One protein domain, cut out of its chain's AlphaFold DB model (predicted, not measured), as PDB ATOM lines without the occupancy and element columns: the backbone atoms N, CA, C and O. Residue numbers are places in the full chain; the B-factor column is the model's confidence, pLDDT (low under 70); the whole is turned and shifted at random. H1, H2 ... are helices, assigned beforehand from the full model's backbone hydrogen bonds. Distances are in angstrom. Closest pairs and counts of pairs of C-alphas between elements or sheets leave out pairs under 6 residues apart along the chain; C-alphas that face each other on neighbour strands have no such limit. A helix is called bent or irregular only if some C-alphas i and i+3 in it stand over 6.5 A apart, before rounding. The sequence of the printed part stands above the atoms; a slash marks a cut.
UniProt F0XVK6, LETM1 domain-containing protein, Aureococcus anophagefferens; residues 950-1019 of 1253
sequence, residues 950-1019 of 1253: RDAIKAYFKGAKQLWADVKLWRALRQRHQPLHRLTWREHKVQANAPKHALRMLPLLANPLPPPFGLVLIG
ATOM      1  N   ARG A 950     -11.943  -2.601  20.765       71.00
ATOM      2  CA  ARG A 950     -10.526  -2.854  21.056       71.00
ATOM      3  C   ARG A 950     -10.125  -4.275  20.658       71.00
ATOM      4  O   ARG A 950      -9.036  -4.463  20.119       71.00
ATOM      5  N   ASP A 951     -11.015  -5.245  20.838       73.88
ATOM      6  CA  ASP A 951     -10.774  -6.653  20.503       73.88
ATOM      7  C   ASP A 951     -10.773  -6.878  18.989       73.88
ATOM      8  O   ASP A 951      -9.907  -7.582  18.468       73.88
ATOM      9  N   ALA A 952     -11.645  -6.176  18.257       72.62
ATOM     10  CA  ALA A 952     -11.629  -6.164  16.793       72.62
ATOM     11  C   ALA A 952     -10.318  -5.586  16.222       72.62
ATOM     12  O   ALA A 952      -9.762  -6.126  15.264       72.62
ATOM     13  N   ILE A 953      -9.780  -4.520  16.830       74.31
ATOM     14  CA  ILE A 953      -8.493  -3.928  16.425       74.31
ATOM     15  C   ILE A 953      -7.330  -4.882  16.743       74.31
ATOM     16  O   ILE A 953      -6.460  -5.097  15.896       74.31
ATOM     17  N   LYS A 954      -7.324  -5.511  17.926       77.25
ATOM     18  CA  LYS A 954      -6.318  -6.526  18.290       77.25
ATOM     19  C   LYS A 954      -6.339  -7.713  17.319       77.25
ATOM     20  O   LYS A 954      -5.284  -8.123  16.829       77.25
ATOM     21  N   ALA A 955      -7.527  -8.225  16.993       79.94
ATOM     22  CA  ALA A 955      -7.703  -9.308  16.026       79.94
ATOM     23  C   ALA A 955      -7.219  -8.913  14.623       79.94
ATOM     24  O   ALA A 955      -6.616  -9.736  13.933       79.94
ATOM     25  N   TYR A 956      -7.396  -7.650  14.227       82.38
ATOM     26  CA  TYR A 956      -6.914  -7.146  12.945       82.38
ATOM     27  C   TYR A 956      -5.384  -7.216  12.817       82.38
ATOM     28  O   TYR A 956      -4.864  -7.798  11.862       82.38
ATOM     29  N   PHE A 957      -4.646  -6.683  13.796       79.69
ATOM     30  CA  PHE A 957      -3.178  -6.715  13.768       79.69
ATOM     31  C   PHE A 957      -2.619  -8.134  13.926       79.69
ATOM     32  O   PHE A 957      -1.666  -8.498  13.231       79.69
ATOM     33  N   LYS A 958      -3.237  -8.965  14.778       82.94
ATOM     34  CA  LYS A 958      -2.905 -10.395  14.894       82.94
ATOM     35  C   LYS A 958      -3.100 -11.112  13.552       82.94
ATOM     36  O   LYS A 958      -2.213 -11.841  13.108       82.94
ATOM     37  N   GLY A 959      -4.215 -10.850  12.871       84.25
ATOM     38  CA  GLY A 959      -4.530 -11.425  11.566       84.25
ATOM     39  C   GLY A 959      -3.572 -11.004  10.456       84.25
ATOM     40  O   GLY A 959      -3.194 -11.841   9.636       84.25
ATOM     41  N   ALA A 960      -3.107  -9.751  10.460       83.12
ATOM     42  CA  ALA A 960      -2.107  -9.267   9.509       83.12
ATOM     43  C   ALA A 960      -0.764 -10.000   9.664       83.12
ATOM     44  O   ALA A 960      -0.196 -10.455   8.667       83.12
ATOM     45  N   LYS A 961      -0.295 -10.184  10.909       85.25
ATOM     46  CA  LYS A 961       0.920 -10.964  11.206       85.25
ATOM     47  C   LYS A 961       0.774 -12.416  10.742       85.25
ATOM     48  O   LYS A 961       1.655 -12.922  10.046       85.25
ATOM     49  N   GLN A 962      -0.355 -13.057  11.055       85.38
ATOM     50  CA  GLN A 962      -0.606 -14.447  10.664       85.38
ATOM     51  C   GLN A 962      -0.687 -14.617   9.141       85.38
ATOM     52  O   GLN A 962      -0.078 -15.529   8.592       85.38
ATOM     53  N   LEU A 963      -1.382 -13.722   8.436       88.31
ATOM     54  CA  LEU A 963      -1.481 -13.780   6.977       88.31
ATOM     55  C   LEU A 963      -0.111 -13.626   6.303       88.31
ATOM     56  O   LEU A 963       0.163 -14.280   5.298       88.31
ATOM     57  N   TRP A 964       0.764 -12.780   6.847       85.19
ATOM     58  CA  TRP A 964       2.114 -12.632   6.315       85.19
ATOM     59  C   TRP A 964       2.975 -13.882   6.546       85.19
ATOM     60  O   TRP A 964       3.704 -14.294   5.639       85.19
ATOM     61  N   ALA A 965       2.838 -14.532   7.707       83.75
ATOM     62  CA  ALA A 965       3.454 -15.833   7.968       83.75
ATOM     63  C   ALA A 965       2.956 -16.906   6.982       83.75
ATOM     64  O   ALA A 965       3.770 -17.605   6.376       83.75
ATOM     65  N   ASP A 966       1.644 -16.966   6.726       87.81
ATOM     66  CA  ASP A 966       1.051 -17.889   5.751       87.81
ATOM     67  C   ASP A 966       1.609 -17.638   4.330       87.81
ATOM     68  O   ASP A 966       1.914 -18.579   3.597       87.81
ATOM     69  N   VAL A 967       1.802 -16.375   3.921       86.38
ATOM     70  CA  VAL A 967       2.385 -16.031   2.606       86.38
ATOM     71  C   VAL A 967       3.858 -16.440   2.505       86.38
ATOM     72  O   VAL A 967       4.283 -16.912   1.445       86.38
ATOM     73  N   LYS A 968       4.642 -16.279   3.576       86.56
ATOM     74  CA  LYS A 968       6.039 -16.739   3.626       86.56
ATOM     75  C   LYS A 968       6.132 -18.252   3.484       86.56
ATOM     76  O   LYS A 968       6.872 -18.729   2.626       86.56
ATOM     77  N   LEU A 969       5.343 -18.982   4.272       83.88
ATOM     78  CA  LEU A 969       5.292 -20.438   4.207       83.88
ATOM     79  C   LEU A 969       4.839 -20.902   2.816       83.88
ATOM     80  O   LEU A 969       5.484 -21.755   2.216       83.88
ATOM     81  N   TRP A 970       3.817 -20.270   2.233       90.00
ATOM     82  CA  TRP A 970       3.388 -20.554   0.860       90.00
ATOM     83  C   TRP A 970       4.513 -20.384  -0.177       90.00
ATOM     84  O   TRP A 970       4.657 -21.223  -1.069       90.00
ATOM     85  N   ARG A 971       5.333 -19.326  -0.073       83.50
ATOM     86  CA  ARG A 971       6.493 -19.128  -0.965       83.50
ATOM     87  C   ARG A 971       7.557 -20.205  -0.759       83.50
ATOM     88  O   ARG A 971       8.047 -20.737  -1.752       83.50
ATOM     89  N   ALA A 972       7.866 -20.547   0.491       83.25
ATOM     90  CA  ALA A 972       8.839 -21.585   0.826       83.25
ATOM     91  C   ALA A 972       8.414 -22.957   0.278       83.25
ATOM     92  O   ALA A 972       9.197 -23.625  -0.394       83.25
ATOM     93  N   LEU A 973       7.141 -23.332   0.454       81.69
ATOM     94  CA  LEU A 973       6.577 -24.572  -0.094       81.69
ATOM     95  C   LEU A 973       6.649 -24.632  -1.626       81.69
ATOM     96  O   LEU A 973       6.761 -25.714  -2.189       81.69
ATOM     97  N   ARG A 974       6.603 -23.484  -2.313       79.31
ATOM     98  CA  ARG A 974       6.713 -23.409  -3.778       79.31
ATOM     99  C   ARG A 974       8.160 -23.489  -4.283       79.31
ATOM    100  O   ARG A 974       8.367 -23.843  -5.437       79.31
ATOM    101  N   GLN A 975       9.134 -23.128  -3.450       74.31
ATOM    102  CA  GLN A 975      10.563 -23.166  -3.781       74.31
ATOM    103  C   GLN A 975      11.220 -24.515  -3.450       74.31
ATOM    104  O   GLN A 975      12.303 -24.804  -3.954       74.31
ATOM    105  N   ARG A 976      10.579 -25.354  -2.627       73.50
ATOM    106  CA  ARG A 976      11.069 -26.700  -2.302       73.50
ATOM    107  C   ARG A 976      10.976 -27.620  -3.530       73.50
ATOM    108  O   ARG A 976       9.889 -27.918  -4.008       73.50
ATOM    109  N   HIS A 977      12.128 -28.100  -4.001       52.03
ATOM    110  CA  HIS A 977      12.275 -29.038  -5.126       52.03
ATOM    111  C   HIS A 977      12.534 -30.499  -4.688       52.03
ATOM    112  O   HIS A 977      13.082 -31.278  -5.461       52.03
ATOM    113  N   GLN A 978      12.154 -30.900  -3.468       48.19
ATOM    114  CA  GLN A 978      12.370 -32.271  -2.982       48.19
ATOM    115  C   GLN A 978      11.062 -33.087  -2.921       48.19
ATOM    116  O   GLN A 978      10.128 -32.668  -2.241       48.19
ATOM    117  N   PRO A 979      10.981 -34.256  -3.590       48.75
ATOM    118  CA  PRO A 979       9.763 -35.070  -3.674       48.75
ATOM    119  C   PRO A 979       9.484 -35.981  -2.457       48.75
ATOM    120  O   PRO A 979       8.480 -36.685  -2.471       48.75
ATOM    121  N   LEU A 980      10.330 -35.986  -1.416       51.06
ATOM    122  CA  LEU A 980      10.251 -36.952  -0.303       51.06
ATOM    123  C   LEU A 980       9.572 -36.435   0.980       51.06
ATOM    124  O   LEU A 980       9.281 -37.234   1.864       51.06
ATOM    125  N   HIS A 981       9.275 -35.135   1.104       61.03
ATOM    126  CA  HIS A 981       8.648 -34.598   2.319       61.03
ATOM    127  C   HIS A 981       7.124 -34.539   2.179       61.03
ATOM    128  O   HIS A 981       6.584 -33.820   1.334       61.03
ATOM    129  N   ARG A 982       6.415 -35.271   3.043       70.94
ATOM    130  CA  ARG A 982       4.954 -35.187   3.167       70.94
ATOM    131  C   ARG A 982       4.562 -33.829   3.757       70.94
ATOM    132  O   ARG A 982       5.172 -33.399   4.727       70.94
ATOM    133  N   LEU A 983       3.561 -33.163   3.179       75.06
ATOM    134  CA  LEU A 983       3.018 -31.918   3.731       75.06
ATOM    135  C   LEU A 983       2.096 -32.222   4.919       75.06
ATOM    136  O   LEU A 983       1.246 -33.112   4.830       75.06
ATOM    137  N   THR A 984       2.216 -31.437   5.985       80.62
ATOM    138  CA  THR A 984       1.259 -31.417   7.106       80.62
ATOM    139  C   THR A 984      -0.100 -30.862   6.661       80.62
ATOM    140  O   THR A 984      -0.225 -30.180   5.632       80.62
ATOM    141  N   TRP A 985      -1.150 -31.086   7.451       84.31
ATOM    142  CA  TRP A 985      -2.484 -30.522   7.224       84.31
ATOM    143  C   TRP A 985      -2.442 -28.990   7.110       84.31
ATOM    144  O   TRP A 985      -3.054 -28.411   6.202       84.31
ATOM    145  N   ARG A 986      -1.673 -28.317   7.980       83.06
ATOM    146  CA  ARG A 986      -1.528 -26.851   7.967       83.06
ATOM    147  C   ARG A 986      -0.818 -26.362   6.706       83.06
ATOM    148  O   ARG A 986      -1.267 -25.391   6.090       83.06
ATOM    149  N   GLU A 987       0.238 -27.044   6.270       84.00
ATOM    150  CA  GLU A 987       0.935 -26.722   5.020       84.00
ATOM    151  C   GLU A 987       0.026 -26.906   3.801       84.00
ATOM    152  O   GLU A 987      -0.035 -26.017   2.948       84.00
ATOM    153  N   HIS A 988      -0.763 -27.984   3.755       80.62
ATOM    154  CA  HIS A 988      -1.775 -28.193   2.717       80.62
ATOM    155  C   HIS A 988      -2.795 -27.040   2.661       80.62
ATOM    156  O   HIS A 988      -3.145 -26.555   1.576       80.62
ATOM    157  N   LYS A 989      -3.252 -26.539   3.817       83.12
ATOM    158  CA  LYS A 989      -4.165 -25.384   3.895       83.12
ATOM    159  C   LYS A 989      -3.517 -24.092   3.411       83.12
ATOM    160  O   LYS A 989      -4.136 -23.354   2.634       83.12
ATOM    161  N   VAL A 990      -2.295 -23.811   3.856       85.19
ATOM    162  CA  VAL A 990      -1.544 -22.607   3.480       85.19
ATOM    163  C   VAL A 990      -1.247 -22.613   1.981       85.19
ATOM    164  O   VAL A 990      -1.505 -21.611   1.304       85.19
ATOM    165  N   GLN A 991      -0.839 -23.762   1.434       83.88
ATOM    166  CA  GLN A 991      -0.603 -23.951   0.003       83.88
ATOM    167  C   GLN A 991      -1.846 -23.599  -0.836       83.88
ATOM    168  O   GLN A 991      -1.742 -22.934  -1.870       83.88
ATOM    169  N   ALA A 992      -3.037 -23.991  -0.370       80.25
ATOM    170  CA  ALA A 992      -4.294 -23.801  -1.090       80.25
ATOM    171  C   ALA A 992      -4.917 -22.395  -0.954       80.25
ATOM    172  O   ALA A 992      -5.648 -21.956  -1.862       80.25
ATOM    173  N   ASN A 993      -4.689 -21.701   0.170       84.38
ATOM    174  CA  ASN A 993      -5.486 -20.531   0.562       84.38
ATOM    175  C   ASN A 993      -4.701 -19.222   0.724       84.38
ATOM    176  O   ASN A 993      -5.285 -18.165   0.466       84.38
ATOM    177  N   ALA A 994      -3.407 -19.253   1.063       86.88
ATOM    178  CA  ALA A 994      -2.640 -18.036   1.354       86.88
ATOM    179  C   ALA A 994      -2.666 -16.984   0.220       86.88
ATOM    180  O   ALA A 994      -2.934 -15.818   0.516       86.88
ATOM    181  N   PRO A 995      -2.536 -17.337  -1.080       85.81
ATOM    182  CA  PRO A 995      -2.605 -16.346  -2.163       85.81
ATOM    183  C   PRO A 995      -3.975 -15.675  -2.280       85.81
ATOM    184  O   PRO A 995      -4.076 -14.477  -2.537       85.81
ATOM    185  N   LYS A 996      -5.050 -16.448  -2.069       85.75
ATOM    186  CA  LYS A 996      -6.430 -15.944  -2.131       85.75
ATOM    187  C   LYS A 996      -6.707 -15.007  -0.963       85.75
ATOM    188  O   LYS A 996      -7.379 -13.996  -1.142       85.75
ATOM    189  N   HIS A 997      -6.201 -15.349   0.221       90.75
ATOM    190  CA  HIS A 997      -6.360 -14.532   1.417       90.75
ATOM    191  C   HIS A 997      -5.557 -13.233   1.312       90.75
ATOM    192  O   HIS A 997      -6.109 -12.170   1.577       90.75
ATOM    193  N   ALA A 998      -4.314 -13.299   0.828       86.50
ATOM    194  CA  ALA A 998      -3.473 -12.126   0.604       86.50
ATOM    195  C   ALA A 998      -4.117 -11.143  -0.380       86.50
ATOM    196  O   ALA A 998      -4.233  -9.959  -0.077       86.50
ATOM    197  N   LEU A 999      -4.621 -11.640  -1.516       86.69
ATOM    198  CA  LEU A 999      -5.305 -10.803  -2.502       86.69
ATOM    199  C   LEU A 999      -6.590 -10.176  -1.940       86.69
ATOM    200  O   LEU A 999      -6.876  -9.013  -2.206       86.69
ATOM    201  N   ARG A1000      -7.360 -10.935  -1.148       86.56
ATOM    202  CA  ARG A1000      -8.604 -10.450  -0.533       86.56
ATOM    203  C   ARG A1000      -8.357  -9.373   0.523       86.56
ATOM    204  O   ARG A1000      -9.157  -8.451   0.622       86.56
ATOM    205  N   MET A1001      -7.277  -9.490   1.292       89.19
ATOM    206  CA  MET A1001      -6.947  -8.547   2.366       89.19
ATOM    207  C   MET A1001      -6.120  -7.347   1.893       89.19
ATOM    208  O   MET A1001      -6.006  -6.373   2.633       89.19
ATOM    209  N   LEU A1002      -5.591  -7.374   0.665       83.19
ATOM    210  CA  LEU A1002      -4.760  -6.306   0.103       83.19
ATOM    211  C   LEU A1002      -5.389  -4.899   0.211       83.19
ATOM    212  O   LEU A1002      -4.677  -4.000   0.652       83.19
ATOM    213  N   PRO A1003      -6.689  -4.675  -0.089       78.94
ATOM    214  CA  PRO A1003      -7.285  -3.339   0.012       78.94
ATOM    215  C   PRO A1003      -7.351  -2.793   1.446       78.94
ATOM    216  O   PRO A1003      -7.288  -1.585   1.645       78.94
ATOM    217  N   LEU A1004      -7.472  -3.677   2.444       77.25
ATOM    218  CA  LEU A1004      -7.503  -3.307   3.863       77.25
ATOM    219  C   LEU A1004      -6.087  -3.121   4.430       77.25
ATOM    220  O   LEU A1004      -5.876  -2.234   5.247       77.25
ATOM    221  N   LEU A1005      -5.112  -3.916   3.974       76.69
ATOM    222  CA  LEU A1005      -3.724  -3.875   4.453       76.69
ATOM    223  C   LEU A1005      -2.892  -2.751   3.831       76.69
ATOM    224  O   LEU A1005      -2.060  -2.170   4.518       76.69
ATOM    225  N   ALA A1006      -3.109  -2.438   2.552       70.88
ATOM    226  CA  ALA A1006      -2.405  -1.357   1.860       70.88
ATOM    227  C   ALA A1006      -2.950   0.043   2.207       70.88
ATOM    228  O   ALA A1006      -2.343   1.029   1.808       70.88
ATOM    229  N   ASN A1007      -4.096   0.097   2.905       62.62
ATOM    230  CA  ASN A1007      -4.843   1.265   3.387       62.62
ATOM    231  C   ASN A1007      -4.226   2.641   3.040       62.62
ATOM    232  O   ASN A1007      -3.421   3.157   3.813       62.62
ATOM    233  N   PRO A1008      -4.607   3.270   1.911       56.91
ATOM    234  CA  PRO A1008      -4.006   4.531   1.471       56.91
ATOM    235  C   PRO A1008      -4.481   5.759   2.274       56.91
ATOM    236  O   PRO A1008      -4.109   6.882   1.943       56.91
ATOM    237  N   LEU A1009      -5.333   5.578   3.292       59.12
ATOM    238  CA  LEU A1009      -5.941   6.662   4.061       59.12
ATOM    239  C   LEU A1009      -5.248   6.836   5.430       59.12
ATOM    240  O   LEU A1009      -5.180   5.869   6.195       59.12
ATOM    241  N   PRO A1010      -4.785   8.049   5.792       56.78
ATOM    242  CA  PRO A1010      -4.168   8.311   7.094       56.78
ATOM    243  C   PRO A1010      -5.165   8.137   8.268       56.78
ATOM    244  O   PRO A1010      -6.383   8.267   8.075       56.78
ATOM    245  N   PRO A1011      -4.697   7.842   9.501       56.91
ATOM    246  CA  PRO A1011      -5.559   7.819  10.689       56.91
ATOM    247  C   PRO A1011      -6.237   9.192  10.885       56.91
ATOM    248  O   PRO A1011      -5.541  10.200  10.771       56.91
ATOM    249  N   PRO A1012      -7.561   9.282  11.162       55.84
ATOM    250  CA  PRO A1012      -8.473   8.227  11.634       55.84
ATOM    251  C   PRO A1012      -9.297   7.499  10.550       55.84
ATOM    252  O   PRO A1012      -9.968   6.514  10.862       55.84
ATOM    253  N   PHE A1013      -9.260   7.920   9.280       61.62
ATOM    254  CA  PHE A1013     -10.123   7.357   8.223       61.62
ATOM    255  C   PHE A1013      -9.806   5.890   7.903       61.62
ATOM    256  O   PHE A1013     -10.713   5.092   7.663       61.62
ATOM    257  N   GLY A1014      -8.531   5.503   7.996       65.50
ATOM    258  CA  GLY A1014      -8.114   4.111   7.847       65.50
ATOM    259  C   GLY A1014      -8.702   3.163   8.906       65.50
ATOM    260  O   GLY A1014      -8.970   2.000   8.601       65.50
ATOM    261  N   LEU A1015      -8.973   3.655  10.122       68.56
ATOM    262  CA  LEU A1015      -9.596   2.878  11.203       68.56
ATOM    263  C   LEU A1015     -11.107   2.702  10.994       68.56
ATOM    264  O   LEU A1015     -11.673   1.702  11.434       68.56
ATOM    265  N   VAL A1016     -11.759   3.623  10.276       70.62
ATOM    266  CA  VAL A1016     -13.185   3.514   9.928       70.62
ATOM    267  C   VAL A1016     -13.425   2.329   8.991       70.62
ATOM    268  O   VAL A1016     -14.360   1.565   9.216       70.62
ATOM    269  N   LEU A1017     -12.559   2.109   7.996       72.19
ATOM    270  CA  LEU A1017     -12.654   0.950   7.096       72.19
ATOM    271  C   LEU A1017     -12.489  -0.382   7.840       72.19
ATOM    272  O   LEU A1017     -13.211  -1.337   7.553       72.19
ATOM    273  N   ILE A1018     -11.593  -0.433   8.830       73.19
ATOM    274  CA  ILE A1018     -11.425  -1.597   9.715       73.19
ATOM    275  C   ILE A1018     -12.681  -1.791  10.576       73.19
ATOM    276  O   ILE A1018     -13.180  -2.910  10.694       73.19
ATOM    277  N   GLY A1019     -13.250  -0.704  11.104       72.38
ATOM    278  CA  GLY A1019     -14.518  -0.721  11.836       72.38
ATOM    279  C   GLY A1019     -15.692  -1.239  10.997       72.38
ATOM    280  O   GLY A1019     -16.468  -2.060  11.477       72.38
TER     281      GLY A1019
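What this domain is: This is residues 950 to 1019 of the 1253 residues of the protein "LETM1 domain-containing protein" of Aureococcus anophagefferens (UniProt F0XVK6). One long straight helix, H1, makes most of the length, and a bent helix, H2, folds back over one side of it: its first arm, H2a, crosses H1 near that helix's last turns, and its second arm, H2b, crosses the middle of H1 on a slant, heading back. The short last helix, H3, lies at the end where H1 begins, while at the other end residues 975 to 982 stick out as a free loop. The printed part has 70 residues with three named helices in the order H1, H2, H3 and no named strand, and its class is all helix. The whole is loose, with a radius of gyration of the C-alphas of 15.3 A, and is a rod spanning 50 by 23 by 13 A.

How they stand to each other: H1, residues 950 to 975, touches H2a, residues 985 to 992, with its residues 966 to 973 alone. The closest C-alphas are those of Trp 970 and Gln 991, 5.3 A apart, and the lines are about perpendicular at 83 degrees. H2, residues 985 to 1005, was assigned as one helix by its hydrogen bonds but is bent, with C-alphas 992 and 995 7.7 A apart. Its arms H2a and H2b, the latter residues 995 to 1005, stand at 73 degrees, only just about perpendicular. H2b is itself irregular, with C-alphas 1000 and 1003 7.3 A apart. H1 touches H2b with residues 960 to 970 alone, closest at the C-alphas of Leu 963 and Ala 998, 6.9 A apart, at a steep tilt of 39 degrees, opposite ways. H3, residues 1013 to 1019, only just touches H1, with 3 pairs of C-alphas within 8 A; the closest are those of Ile 953 and Ile 1018, 7.7 A apart. H2b and H3 are close but not clearly touching, with the C-alphas of Leu 1004 and Ile 1018 7.2 A apart. H2a and H3 are apart. Every O i to N i+4 pair is within hydrogen-bond range in H1 and H2a, against 5 of 7 in H2b and 1 of 3 in H3, where 3 of 4 O i to N i+3 pairs are within range.

Where its parts are: H1 begins at C-alpha 950 at (-10.526, -2.854, 21.056) and runs 38.4 A to C-alpha 975 at (10.563, -23.166, -3.781). H2a measures 10.8 A and H2b 14.2 A. H3 measures 9.9 A and ends at C-alpha 1019 at (-14.518, -0.721, 11.836).

The domain as a whole: The two farthest C-alphas, those of Leu 980 and Pro 1012, are 50.3 A apart. The printed part has no cut, and both links, H1 to H2 and H2 to H3, are short. The mean pLDDT of the printed part is 76.5, and residues 977 to 981 and 1007 to 1015 are under 70.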